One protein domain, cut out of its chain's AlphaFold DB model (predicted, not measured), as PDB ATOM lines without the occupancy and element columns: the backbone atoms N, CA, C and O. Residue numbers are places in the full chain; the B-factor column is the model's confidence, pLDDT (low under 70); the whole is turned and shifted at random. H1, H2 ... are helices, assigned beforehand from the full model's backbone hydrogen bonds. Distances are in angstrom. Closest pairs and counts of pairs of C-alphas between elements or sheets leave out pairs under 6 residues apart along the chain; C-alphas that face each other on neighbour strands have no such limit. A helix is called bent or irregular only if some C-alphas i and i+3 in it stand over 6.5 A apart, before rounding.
ATOM      1  N   VAL A 151    -146.903-135.922-124.419       74.88
ATOM      2  CA  VAL A 151    -147.671-137.125-124.790       74.88
ATOM      3  C   VAL A 151    -148.910-136.764-125.601       74.88
ATOM      4  O   VAL A 151    -149.122-137.306-126.686       74.88
ATOM      5  N   LEU A 152    -149.745-135.854-125.088       77.44
ATOM      6  CA  LEU A 152    -151.067-135.589-125.665       77.44
ATOM      7  C   LEU A 152    -150.986-134.803-126.976       77.44
ATOM      8  O   LEU A 152    -151.675-135.161-127.928       77.44
ATOM      9  N   LEU A 153    -150.122-133.789-127.070       79.75
ATOM     10  CA  LEU A 153    -149.975-132.979-128.280       79.75
ATOM     11  C   LEU A 153    -149.433-133.797-129.478       79.75
ATOM     12  O   LEU A 153    -150.083-133.778-130.527       79.75
ATOM     13  N   PRO A 154    -148.337-134.585-129.378       73.44
ATOM     14  CA  PRO A 154    -147.892-135.428-130.484       73.44
ATOM     15  C   PRO A 154    -148.888-136.532-130.817       73.44
ATOM     16  O   PRO A 154    -149.041-136.845-131.994       73.44
ATOM     17  N   LEU A 155    -149.605-137.090-129.835       77.50
ATOM     18  CA  LEU A 155    -150.671-138.058-130.103       77.50
ATOM     19  C   LEU A 155    -151.831-137.415-130.878       77.50
ATOM     20  O   LEU A 155    -152.289-137.996-131.856       77.50
ATOM     21  N   MET A 156    -152.247-136.198-130.522       80.56
ATOM     22  CA  MET A 156    -153.308-135.470-131.228       80.56
ATOM     23  C   MET A 156    -152.910-135.056-132.653       80.56
ATOM     24  O   MET A 156    -153.775-134.977-133.518       80.56
ATOM     25  N   VAL A 157    -151.623-134.808-132.921       80.69
ATOM     26  CA  VAL A 157    -151.135-134.395-134.252       80.69
ATOM     27  C   VAL A 157    -150.748-135.590-135.128       80.69
ATOM     28  O   VAL A 157    -151.189-135.698-136.269       80.69
ATOM     29  N   THR A 158    -149.918-136.504-134.628       76.00
ATOM     30  CA  THR A 158    -149.286-137.540-135.466       76.00
ATOM     31  C   THR A 158    -150.158-138.774-135.684       76.00
ATOM     32  O   THR A 158    -150.064-139.382-136.750       76.00
ATOM     33  N   LEU A 159    -151.052-139.121-134.746       79.94
ATOM     34  CA  LEU A 159    -151.990-140.233-134.917       79.94
ATOM     35  C   LEU A 159    -152.974-140.003-136.082       79.94
ATOM     36  O   LEU A 159    -153.040-140.881-136.945       79.94
ATOM     37  N   PRO A 160    -153.698-138.866-136.195       83.25
ATOM     38  CA  PRO A 160    -154.582-138.644-137.339       83.25
ATOM     39  C   PRO A 160    -153.812-138.515-138.657       83.25
ATOM     40  O   PRO A 160    -154.279-139.044-139.659       83.25
ATOM     41  N   ILE A 161    -152.611-137.917-138.672       81.19
ATOM     42  CA  ILE A 161    -151.752-137.892-139.872       81.19
ATOM     43  C   ILE A 161    -151.380-139.319-140.302       81.19
ATOM     44  O   ILE A 161    -151.467-139.651-141.484       81.19
ATOM     45  N   HIS A 162    -151.001-140.187-139.360       79.44
ATOM     46  CA  HIS A 162    -150.677-141.577-139.664       79.44
ATOM     47  C   HIS A 162    -151.896-142.357-140.180       79.44
ATOM     48  O   HIS A 162    -151.786-143.042-141.196       79.44
ATOM     49  N   LEU A 163    -153.058-142.221-139.531       81.44
ATOM     50  CA  LEU A 163    -154.308-142.853-139.965       81.44
ATOM     51  C   LEU A 163    -154.750-142.357-141.350       81.44
ATOM     52  O   LEU A 163    -155.172-143.162-142.176       81.44
ATOM     53  N   PHE A 164    -154.590-141.064-141.636       82.88
ATOM     54  CA  PHE A 164    -154.871-140.463-142.941       82.88
ATOM     55  C   PHE A 164    -153.957-141.028-144.039       82.88
ATOM     56  O   PHE A 164    -154.443-141.489-145.070       82.88
ATOM     57  N   VAL A 165    -152.642-141.098-143.793       80.44
ATOM     58  CA  VAL A 165    -151.679-141.714-144.726       80.44
ATOM     59  C   VAL A 165    -151.952-143.209-144.920       80.44
ATOM     60  O   VAL A 165    -151.857-143.701-146.042       80.44
ATOM     61  N   ALA A 166    -152.323-143.939-143.865       76.94
ATOM     62  CA  ALA A 166    -152.699-145.349-143.960       76.94
ATOM     63  C   ALA A 166    -154.000-145.556-144.759       76.94
ATOM     64  O   ALA A 166    -154.111-146.527-145.507       76.94
ATOM     65  N   CYS A 167    -154.961-144.634-144.638       80.94
ATOM     66  CA  CYS A 167    -156.208-144.642-145.401       80.94
ATOM     67  C   CYS A 167    -155.945-144.410-146.898       80.94
ATOM     68  O   CYS A 167    -156.298-145.268-147.704       80.94
ATOM     69  N   ILE A 168    -155.208-143.348-147.247       82.00
ATOM     70  CA  ILE A 168    -154.770-143.064-148.628       82.00
ATOM     71  C   ILE A 168    -154.000-144.255-149.208       82.00
ATOM     72  O   ILE A 168    -154.287-144.706-150.311       82.00
ATOM     73  N   ALA A 169    -153.040-144.814-148.471       77.94
ATOM     74  CA  ALA A 169    -152.249-145.932-148.973       77.94
ATOM     75  C   ALA A 169    -153.099-147.190-149.251       77.94
ATOM     76  O   ALA A 169    -152.796-147.935-150.181       77.94
ATOM     77  N   LYS A 170    -154.182-147.409-148.489       79.00
ATOM     78  CA  LYS A 170    -155.159-148.476-148.750       79.00
ATOM     79  C   LYS A 170    -156.021-148.182-149.984       79.00
ATOM     80  O   LYS A 170    -156.278-149.095-150.759       79.00
ATOM     81  N   GLU A 171    -156.452-146.936-150.161       80.31
ATOM     82  CA  GLU A 171    -157.293-146.493-151.284       80.31
ATOM     83  C   GLU A 171    -156.546-146.537-152.629       80.31
ATOM     84  O   GLU A 171    -157.054-147.085-153.602       80.31
ATOM     85  N   TYR A 172    -155.299-146.060-152.666       78.38
ATOM     86  CA  TYR A 172    -154.453-146.043-153.868       78.38
ATOM     87  C   TYR A 172    -153.694-147.362-154.124       78.38
ATOM     88  O   TYR A 172    -152.774-147.395-154.942       78.38
ATOM     89  N   GLY A 173    -154.027-148.449-153.414       71.69
ATOM     90  CA  GLY A 173    -153.402-149.765-153.611       71.69
ATOM     91  C   GLY A 173    -151.886-149.791-153.362       71.69
ATOM     92  O   GLY A 173    -151.164-150.574-153.983       71.69
ATOM     93  N   TRP A 174    -151.369-148.926-152.483       69.19
ATOM     94  CA  TRP A 174    -149.939-148.848-152.185       69.19
ATOM     95  C   TRP A 174    -149.479-150.070-151.381       69.19
ATOM     96  O   TRP A 174    -149.385-150.032-150.152       69.19
ATOM     97  N   ASN A 175    -149.060-151.120-152.089       62.59
ATOM     98  CA  ASN A 175    -148.410-152.324-151.549       62.59
ATOM     99  C   ASN A 175    -146.983-152.063-151.005       62.59
ATOM    100  O   ASN A 175    -146.080-152.888-151.125       62.59
ATOM    101  N   HIS A 176    -146.765-150.909-150.372       64.62
ATOM    102  CA  HIS A 176    -145.541-150.536-149.671       64.62
ATOM    103  C   HIS A 176    -145.799-150.480-148.155       64.62
ATOM    104  O   HIS A 176    -145.772-149.386-147.574       64.62
ATOM    105  N   PRO A 177    -146.008-151.633-147.480       64.12
ATOM    106  CA  PRO A 177    -146.287-151.673-146.040       64.12
ATOM    107  C   PRO A 177    -145.195-150.969-145.224       64.12
ATOM    108  O   PRO A 177    -145.485-150.354-144.200       64.12
ATOM    109  N   TYR A 178    -143.954-150.962-145.727       64.88
ATOM    110  CA  TYR A 178    -142.839-150.204-145.166       64.88
ATOM    111  C   TYR A 178    -143.123-148.701-144.993       64.88
ATOM    112  O   TYR A 178    -142.850-148.165-143.922       64.88
ATOM    113  N   LYS A 179    -143.674-148.001-145.997       65.81
ATOM    114  CA  LYS A 179    -143.867-146.536-145.919       65.81
ATOM    115  C   LYS A 179    -144.892-146.164-144.845       65.81
ATOM    116  O   LYS A 179    -144.649-145.249-144.061       65.81
ATOM    117  N   ILE A 180    -145.992-146.917-144.774       67.31
ATOM    118  CA  ILE A 180    -147.035-146.761-143.751       67.31
ATOM    119  C   ILE A 180    -146.443-147.052-142.366       67.31
ATOM    120  O   ILE A 180    -146.538-146.229-141.453       67.31
ATOM    121  N   ARG A 181    -145.754-148.193-142.228       69.19
ATOM    122  CA  ARG A 181    -145.141-148.639-140.974       69.19
ATOM    123  C   ARG A 181    -144.053-147.684-140.468       69.19
ATOM    124  O   ARG A 181    -144.050-147.380-139.283       69.19
ATOM    125  N   LYS A 182    -143.222-147.105-141.345       71.00
ATOM    126  CA  LYS A 182    -142.235-146.067-140.981       71.00
ATOM    127  C   LYS A 182    -142.906-144.848-140.333       71.00
ATOM    128  O   LYS A 182    -142.340-144.270-139.409       71.00
ATOM    129  N   GLY A 183    -144.115-144.484-140.773       67.50
ATOM    130  CA  GLY A 183    -144.940-143.448-140.139       67.50
ATOM    131  C   GLY A 183    -145.421-143.834-138.735       67.50
ATOM    132  O   GLY A 183    -145.320-143.025-137.814       67.50
ATOM    133  N   PHE A 184    -145.870-145.078-138.549       70.44
ATOM    134  CA  PHE A 184    -146.255-145.602-137.232       70.44
ATOM    135  C   PHE A 184    -145.068-145.655-136.262       70.44
ATOM    136  O   PHE A 184    -145.167-145.212-135.120       70.44
ATOM    137  N   ASP A 185    -143.911-146.113-136.745       68.88
ATOM    138  CA  ASP A 185    -142.678-146.149-135.966       68.88
ATOM    139  C   ASP A 185    -142.242-144.721-135.575       68.88
ATOM    140  O   ASP A 185    -141.796-144.507-134.451       68.88
ATOM    141  N   ILE A 186    -142.397-143.705-136.438       71.06
ATOM    142  CA  ILE A 186    -142.175-142.289-136.062       71.06
ATOM    143  C   ILE A 186    -143.090-141.876-134.897       71.06
ATOM    144  O   ILE A 186    -142.592-141.312-133.923       71.06
ATOM    145  N   PHE A 187    -144.389-142.190-134.957       70.06
ATOM    146  CA  PHE A 187    -145.344-141.883-133.884       70.06
ATOM    147  C   PHE A 187    -144.964-142.549-132.550       70.06
ATOM    148  O   PHE A 187    -144.827-141.855-131.539       70.06
ATOM    149  N   LEU A 188    -144.721-143.865-132.546       71.00
ATOM    150  CA  LEU A 188    -144.320-144.593-131.334       71.00
ATOM    151  C   LEU A 188    -143.022-144.041-130.729       71.00
ATOM    152  O   LEU A 188    -142.915-143.909-129.511       71.00
ATOM    153  N   ASN A 189    -142.054-143.672-131.574       70.38
ATOM    154  CA  ASN A 189    -140.801-143.063-131.130       70.38
ATOM    155  C   ASN A 189    -141.035-141.692-130.465       70.38
ATOM    156  O   ASN A 189    -140.471-141.443-129.404       70.38
ATOM    157  N   MET A 190    -141.884-140.822-131.030       70.69
ATOM    158  CA  MET A 190    -142.223-139.520-130.426       70.69
ATOM    159  C   MET A 190    -142.876-139.683-129.049       70.69
ATOM    160  O   MET A 190    -142.467-139.035-128.082       70.69
ATOM    161  N   LEU A 191    -143.841-140.602-128.941       71.75
ATOM    162  CA  LEU A 191    -144.497-140.939-127.680       71.75
ATOM    163  C   LEU A 191    -143.470-141.446-126.654       71.75
ATOM    164  O   LEU A 191    -143.444-140.972-125.520       71.75
ATOM    165  N   PHE A 192    -142.559-142.333-127.052       74.25
ATOM    166  CA  PHE A 192    -141.529-142.864-126.160       74.25
ATOM    167  C   PHE A 192    -140.511-141.800-125.690       74.25
ATOM    168  O   PHE A 192    -140.186-141.763-124.501       74.25
ATOM    169  N   ILE A 193    -140.058-140.888-126.566       73.31
ATOM    170  CA  ILE A 193    -139.191-139.752-126.175       73.31
ATOM    171  C   ILE A 193    -139.894-138.881-125.129       73.31
ATOM    172  O   ILE A 193    -139.276-138.477-124.146       73.31
ATOM    173  N   SER A 194    -141.189-138.616-125.307       72.50
ATOM    174  CA  SER A 194    -141.935-137.781-124.366       72.50
ATOM    175  C   SER A 194    -142.039-138.395-122.969       72.50
ATOM    176  O   SER A 194    -141.778-137.711-121.978       72.50
ATOM    177  N   ILE A 195    -142.317-139.702-122.884       73.62
ATOM    178  CA  ILE A 195    -142.335-140.449-121.621       73.62
ATOM    179  C   ILE A 195    -140.951-140.408-120.966       73.62
ATOM    180  O   ILE A 195    -140.859-140.190-119.758       73.62
ATOM    181  N   LEU A 196    -139.875-140.553-121.746       74.62
ATOM    182  CA  LEU A 196    -138.507-140.467-121.236       74.62
ATOM    183  C   LEU A 196    -138.187-139.078-120.654       74.62
ATOM    184  O   LEU A 196    -137.598-138.999-119.579       74.62
ATOM    185  N   ILE A 197    -138.605-137.991-121.309       72.44
ATOM    186  CA  ILE A 197    -138.428-136.619-120.796       72.44
ATOM    187  C   ILE A 197    -139.196-136.428-119.481       72.44
ATOM    188  O   ILE A 197    -138.640-135.905-118.517       72.44
ATOM    189  N   ILE A 198    -140.446-136.895-119.406       71.44
ATOM    190  CA  ILE A 198    -141.267-136.813-118.186       71.44
ATOM    191  C   ILE A 198    -140.628-137.621-117.049       71.44
ATOM    192  O   ILE A 198    -140.549-137.134-115.923       71.44
ATOM    193  N   LEU A 199    -140.106-138.815-117.345       71.62
ATOM    194  CA  LEU A 199    -139.368-139.641-116.389       71.62
ATOM    195  C   LEU A 199    -138.122-138.906-115.864       71.62
ATOM    196  O   LEU A 199    -137.909-138.841-114.656       71.62
ATOM    197  N   ILE A 200    -137.329-138.301-116.754       72.06
ATOM    198  CA  ILE A 200    -136.147-137.512-116.373       72.06
ATOM    199  C   ILE A 200    -136.544-136.336-115.471       72.06
ATOM    200  O   ILE A 200    -135.893-136.125-114.453       72.06
ATOM    201  N   LEU A 201    -137.623-135.611-115.783       68.44
ATOM    202  CA  LEU A 201    -138.109-134.490-114.968       68.44
ATOM    203  C   LEU A 201    -138.608-134.931-113.584       68.44
ATOM    204  O   LEU A 201    -138.278-134.289-112.589       68.44
ATOM    205  N   LEU A 202    -139.345-136.046-113.503       67.56
ATOM    206  CA  LEU A 202    -139.806-136.633-112.236       67.56
ATOM    207  C   LEU A 202    -138.638-137.024-111.320       67.56
ATOM    208  O   LEU A 202    -138.702-136.816-110.110       67.56
ATOM    209  N   PHE A 203    -137.560-137.564-111.893       65.00
ATOM    210  CA  PHE A 203    -136.391-138.011-111.136       65.00
ATOM    211  C   PHE A 203    -135.260-136.974-111.040       65.00
ATOM    212  O   PHE A 203    -134.311-137.211-110.296       65.00
ATOM    213  N   TYR A 204    -135.362-135.812-111.698       66.00
ATOM    214  CA  TYR A 204    -134.310-134.784-111.759       66.00
ATOM    215  C   TYR A 204    -133.812-134.352-110.373       66.00
ATOM    216  O   TYR A 204    -132.612-134.338-110.109       66.00
ATOM    217  N   ASN A 205    -134.734-134.089-109.443       58.38
ATOM    218  CA  ASN A 205    -134.393-133.669-108.081       58.38
ATOM    219  C   ASN A 205    -134.090-134.856-107.136       58.38
ATOM    220  O   ASN A 205    -133.929-134.688-105.930       58.38
ATOM    221  N   SER A 206    -134.087-136.087-107.655       63.19
ATOM    222  CA  SER A 206    -133.983-137.340-106.894       63.19
ATOM    223  C   SER A 206    -133.072-138.381-107.558       63.19
ATOM    224  O   SER A 206    -133.117-139.553-107.190       63.19
ATOM    225  N   VAL A 207    -132.183-137.974-108.474       59.72
ATOM    226  CA  VAL A 207    -131.243-138.874-109.180       59.72
ATOM    227  C   VAL A 207    -130.424-139.718-108.196       59.72
ATOM    228  O   VAL A 207    -130.241-140.918-108.401       59.72
ATOM    229  N   SER A 208    -129.997-139.125-107.075       56.81
ATOM    230  CA  SER A 208    -129.262-139.848-106.031       56.81
ATOM    231  C   SER A 208    -130.121-140.901-105.313       56.81
ATOM    232  O   SER A 208    -129.609-141.954-104.938       56.81
ATOM    233  N   ALA A 209    -131.427-140.659-105.149       62.09
ATOM    234  CA  ALA A 209    -132.366-141.622-104.576       62.09
ATOM    235  C   ALA A 209    -132.709-142.739-105.570       62.09
ATOM    236  O   ALA A 209    -132.720-143.902-105.177       62.09
ATOM    237  N   LEU A 210    -132.891-142.408-106.855       60.59
ATOM    238  CA  LEU A 210    -133.106-143.385-107.922       60.59
ATOM    239  C   LEU A 210    -131.917-144.346-108.031       60.59
ATOM    240  O   LEU A 210    -132.111-145.556-107.978       60.59
ATOM    241  N   HIS A 211    -130.682-143.835-108.098       60.31
ATOM    242  CA  HIS A 211    -129.488-144.686-108.124       60.31
ATOM    243  C   HIS A 211    -129.420-145.619-106.905       60.31
ATOM    244  O   HIS A 211    -129.240-146.823-107.080       60.31
ATOM    245  N   ARG A 212    -129.628-145.097-105.684       63.91
ATOM    246  CA  ARG A 212    -129.636-145.915-104.457       63.91
ATOM    247  C   ARG A 212    -130.733-146.983-104.469       63.91
ATOM    248  O   ARG A 212    -130.460-148.113-104.087       63.91
ATOM    249  N   TRP A 213    -131.935-146.660-104.945       64.31
ATOM    250  CA  TRP A 213    -133.042-147.615-105.052       64.31
ATOM    251  C   TRP A 213    -132.721-148.737-106.053       64.31
ATOM    252  O   TRP A 213    -132.749-149.913-105.691       64.31
ATOM    253  N   LEU A 214    -132.288-148.396-107.272       62.81
ATOM    254  CA  LEU A 214    -131.914-149.377-108.301       62.81
ATOM    255  C   LEU A 214    -130.684-150.219-107.905       62.81
ATOM    256  O   LEU A 214    -130.593-151.388-108.285       62.81
ATOM    257  N   ALA A 215    -129.748-149.646-107.141       65.62
ATOM    258  CA  ALA A 215    -128.608-150.360-106.569       65.62
ATOM    259  C   ALA A 215    -129.031-151.308-105.434       65.62
ATOM    260  O   ALA A 215    -128.559-152.440-105.396       65.62
ATOM    261  N   SER A 216    -129.961-150.895-104.562       67.00
ATOM    262  CA  SER A 216    -130.463-151.728-103.455       67.00
ATOM    263  C   SER A 216    -131.209-152.985-103.918       67.00
ATOM    264  O   SER A 216    -131.186-153.995-103.226       67.00
ATOM    265  N   ILE A 217    -131.800-152.955-105.118       73.00
ATOM    266  CA  ILE A 217    -132.464-154.110-105.752       73.00
ATOM    267  C   ILE A 217    -131.466-154.905-106.637       73.00
ATOM    268  O   ILE A 217    -131.839-155.828-107.353       73.00
ATOM    269  N   GLY A 218    -130.175-154.547-106.647       64.31
ATOM    270  CA  GLY A 218    -129.129-155.219-107.435       64.31
ATOM    271  C   GLY A 218    -129.185-154.972-108.951       64.31
ATOM    272  O   GLY A 218    -128.300-155.404-109.688       64.31
ATOM    273  N   ILE A 219    -130.181-154.229-109.444       64.81
ATOM    274  CA  ILE A 219    -130.405-154.004-110.881       64.81
ATOM    275  C   ILE A 219    -129.406-152.980-111.461       64.81
ATOM    276  O   ILE A 219    -129.242-152.895-112.676       64.81
ATOM    277  N   GLY A 220    -128.713-152.199-110.622       64.81
ATOM    278  CA  GLY A 220    -127.828-151.095-111.032       64.81
ATOM    279  C   GLY A 220    -126.837-151.420-112.166       64.81
ATOM    280  O   GLY A 220    -126.671-150.610-113.075       64.81
ATOM    281  N   LEU A 221    -126.242-152.619-112.175       63.31
ATOM    282  CA  LEU A 221    -125.329-153.063-113.244       63.31
ATOM    283  C   LEU A 221    -126.050-153.418-114.559       63.31
ATOM    284  O   LEU A 221    -125.491-153.253-115.643       63.31
ATOM    285  N   VAL A 222    -127.298-153.887-114.484       74.19
ATOM    286  CA  VAL A 222    -128.133-154.207-115.655       74.19
ATOM    287  C   VAL A 222    -128.658-152.925-116.308       74.19
ATOM    288  O   VAL A 222    -128.663-152.825-117.536       74.19
ATOM    289  N   TRP A 223    -129.006-151.907-115.511       72.62
ATOM    290  CA  TRP A 223    -129.466-150.605-116.016       72.62
ATOM    291  C   TRP A 223    -128.466-149.918-116.940       72.62
ATOM    292  O   TRP A 223    -128.888-149.285-117.902       72.62
ATOM    293  N   ILE A 224    -127.157-150.090-116.725       73.75
ATOM    294  CA  ILE A 224    -126.128-149.542-117.622       73.75
ATOM    295  C   ILE A 224    -126.327-150.065-119.055       73.75
ATOM    296  O   ILE A 224    -126.274-149.286-120.004       73.75
ATOM    297  N   LYS A 225    -126.639-151.357-119.233       74.12
ATOM    298  CA  LYS A 225    -126.892-151.946-120.562       74.12
ATOM    299  C   LYS A 225    -128.169-151.393-121.201       74.12
ATOM    300  O   LYS A 225    -128.174-151.104-122.395       74.12
ATOM    301  N   VAL A 226    -129.226-151.200-120.406       79.31
ATOM    302  CA  VAL A 226    -130.490-150.593-120.863       79.31
ATOM    303  C   VAL A 226    -130.265-149.144-121.305       79.31
ATOM    304  O   VAL A 226    -130.702-148.761-122.387       79.31
ATOM    305  N   LEU A 227    -129.523-148.357-120.521       77.19
ATOM    306  CA  LEU A 227    -129.182-146.971-120.846       77.19
ATOM    307  C   LEU A 227    -128.291-146.864-122.089       77.19
ATOM    308  O   LEU A 227    -128.523-145.981-122.908       77.19
ATOM    309  N   VAL A 228    -127.331-147.777-122.282       79.69
ATOM    310  CA  VAL A 228    -126.513-147.842-123.508       79.69
ATOM    311  C   VAL A 228    -127.368-148.175-124.734       79.69
ATOM    312  O   VAL A 228    -127.208-147.541-125.774       79.69
ATOM    313  N   GLN A 229    -128.312-149.115-124.638       81.06
ATOM    314  CA  GLN A 229    -129.250-149.415-125.729       81.06
ATOM    315  C   GLN A 229    -130.171-148.219-126.041       81.06
ATOM    316  O   GLN A 229    -130.442-147.937-127.211       81.06
ATOM    317  N   LEU A 230    -130.622-147.508-125.006       79.19
ATOM    318  CA  LEU A 230    -131.485-146.331-125.096       79.19
ATOM    319  C   LEU A 230    -130.770-145.137-125.745       79.19
ATOM    320  O   LEU A 230    -131.295-144.544-126.686       79.19
ATOM    321  N   SER A 231    -129.560-144.806-125.283       76.62
ATOM    322  CA  SER A 231    -128.747-143.722-125.840       76.62
ATOM    323  C   SER A 231    -128.286-144.037-127.260       76.62
ATOM    324  O   SER A 231    -128.316-143.154-128.115       76.62
ATOM    325  N   SER A 232    -127.954-145.301-127.548       78.12
ATOM    326  CA  SER A 232    -127.639-145.761-128.904       78.12
ATOM    327  C   SER A 232    -128.826-145.581-129.843       78.12
ATOM    328  O   SER A 232    -128.645-145.104-130.959       78.12
ATOM    329  N   TRP A 233    -130.044-145.917-129.406       77.69
ATOM    330  CA  TRP A 233    -131.248-145.683-130.204       77.69
ATOM    331  C   TRP A 233    -131.514-144.192-130.432       77.69
ATOM    332  O   TRP A 233    -131.696-143.792-131.580       77.69
ATOM    333  N   LEU A 234    -131.477-143.362-129.382       75.81
ATOM    334  CA  LEU A 234    -131.644-141.909-129.511       75.81
ATOM    335  C   LEU A 234    -130.626-141.318-130.496       75.81
ATOM    336  O   LEU A 234    -131.000-140.566-131.393       75.81
ATOM    337  N   THR A 235    -129.358-141.714-130.370       71.81
ATOM    338  CA  THR A 235    -128.262-141.244-131.228       71.81
ATOM    339  C   THR A 235    -128.446-141.734-132.662       71.81
ATOM    340  O   THR A 235    -128.473-140.918-133.579       71.81
ATOM    341  N   MET A 236    -128.671-143.037-132.874       75.19
ATOM    342  CA  MET A 236    -128.979-143.610-134.190       75.19
ATOM    343  C   MET A 236    -130.139-142.859-134.852       75.19
ATOM    344  O   MET A 236    -130.043-142.482-136.016       75.19
ATOM    345  N   ARG A 237    -131.227-142.604-134.115       70.44
ATOM    346  CA  ARG A 237    -132.429-141.960-134.649       70.44
ATOM    347  C   ARG A 237    -132.228-140.480-134.962       70.44
ATOM    348  O   ARG A 237    -132.756-140.020-135.971       70.44
ATOM    349  N   PHE A 238    -131.461-139.770-134.137       68.50
ATOM    350  CA  PHE A 238    -131.064-138.384-134.368       68.50
ATOM    351  C   PHE A 238    -130.194-138.276-135.628       68.50
ATOM    352  O   PHE A 238    -130.577-137.604-136.582       68.50
ATOM    353  N   PHE A 239    -129.089-139.025-135.697       62.75
ATOM    354  CA  PHE A 239    -128.180-139.006-136.847       62.75
ATOM    355  C   PHE A 239    -128.849-139.482-138.148       62.75
ATOM    356  O   PHE A 239    -128.664-138.855-139.189       62.75
ATOM    357  N   LEU A 240    -129.710-140.506-138.108       62.56
ATOM    358  CA  LEU A 240    -130.482-140.935-139.284       62.56
ATOM    359  C   LEU A 240    -131.564-139.947-139.718       62.56
ATOM    360  O   LEU A 240    -131.921-139.924-140.895       62.56
ATOM    361  N   GLY A 241    -132.085-139.138-138.795       58.78
ATOM    362  CA  GLY A 241    -133.029-138.071-139.118       58.78
ATOM    363  C   GLY A 241    -132.399-136.956-139.955       58.78
ATOM    364  O   GLY A 241    -133.058-136.442-140.856       58.78
ATOM    365  N   PHE A 242    -131.133-136.619-139.686       53.28
ATOM    366  CA  PHE A 242    -130.439-135.490-140.316       53.28
ATOM    367  C   PHE A 242    -129.485-135.878-141.456       53.28
ATOM    368  O   PHE A 242    -129.471-135.197-142.476       53.28
TER     369      PHE A 242
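AT A GLANCE: This is residues 151 to 242 of the 432 residues of the protein "Putative mechanosensitive ion channel" of Helicobacter bizzozeronii (strain CIII-1) (UniProt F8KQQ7). A long helical hairpin, H1 beside the longer arm H2a, is extended by a sharp turn into the short arm H2b, from which H3 folds back past H2a on the side away from H1. It is an open, loosely held arrangement. The printed part has 92 residues, all helix in class, with three named helices in the order H1, H2, H3 and no named strand. It is only just loose, close to extended, with a radius of gyration of the C-alphas of 17.9 A, and spans 56 by 26 by 24 A, a rod.

HOW THE PARTS SIT: Start at H1, residues 151 to 171, and go over the tight link to H2, residues 177 to 216. By its hydrogen bonds H2 was assigned as one helix, but it is bent: C-alphas 205 and 208 are 8.3 A apart. Its arm H2a, residues 177 to 205, is irregular, with C-alphas 202 and 205 7.4 A apart. H1 and H2a form a hairpin and touch, closest at the C-alphas of Val 151 and Leu 191, 5.7 A, at a shallow tilt of 6 degrees, opposite ways. The arm H2b, residues 208 to 216, stands about perpendicular to H2a, at 74 degrees. After a tight link, H3, residues 220 to 242, only just touches H2b, with 3 pairs of C-alphas within 8 A and only at the corner; the closest C-alphas, of Leu 214 and Gly 220, are 5.2 A apart. H2a and H3 are near each other, while H1 and H3 are apart. Every O i to N i+4 pair is within hydrogen-bond range in H2b; in H1 it is 15 of 17, in H2a 24 of 25, in H3 17 of 19.

IN THESE COORDINATES: Find C-alpha 151 at (-147.671, -137.125, -124.790), where H1 begins its 29.7 A. H2a runs 43.7 A and H2b 12.2 A. H3 runs 33.3 A to C-alpha 242 at (-130.439, -135.490, -140.316).

THE WHOLE: The two C-alphas farthest apart, of Tyr 172 and Ser 216, are 56.1 A apart. The printed part has no cut. Mean pLDDT of the printed part is 71.4; look for values under 70 at, among others, residues 201 to 216.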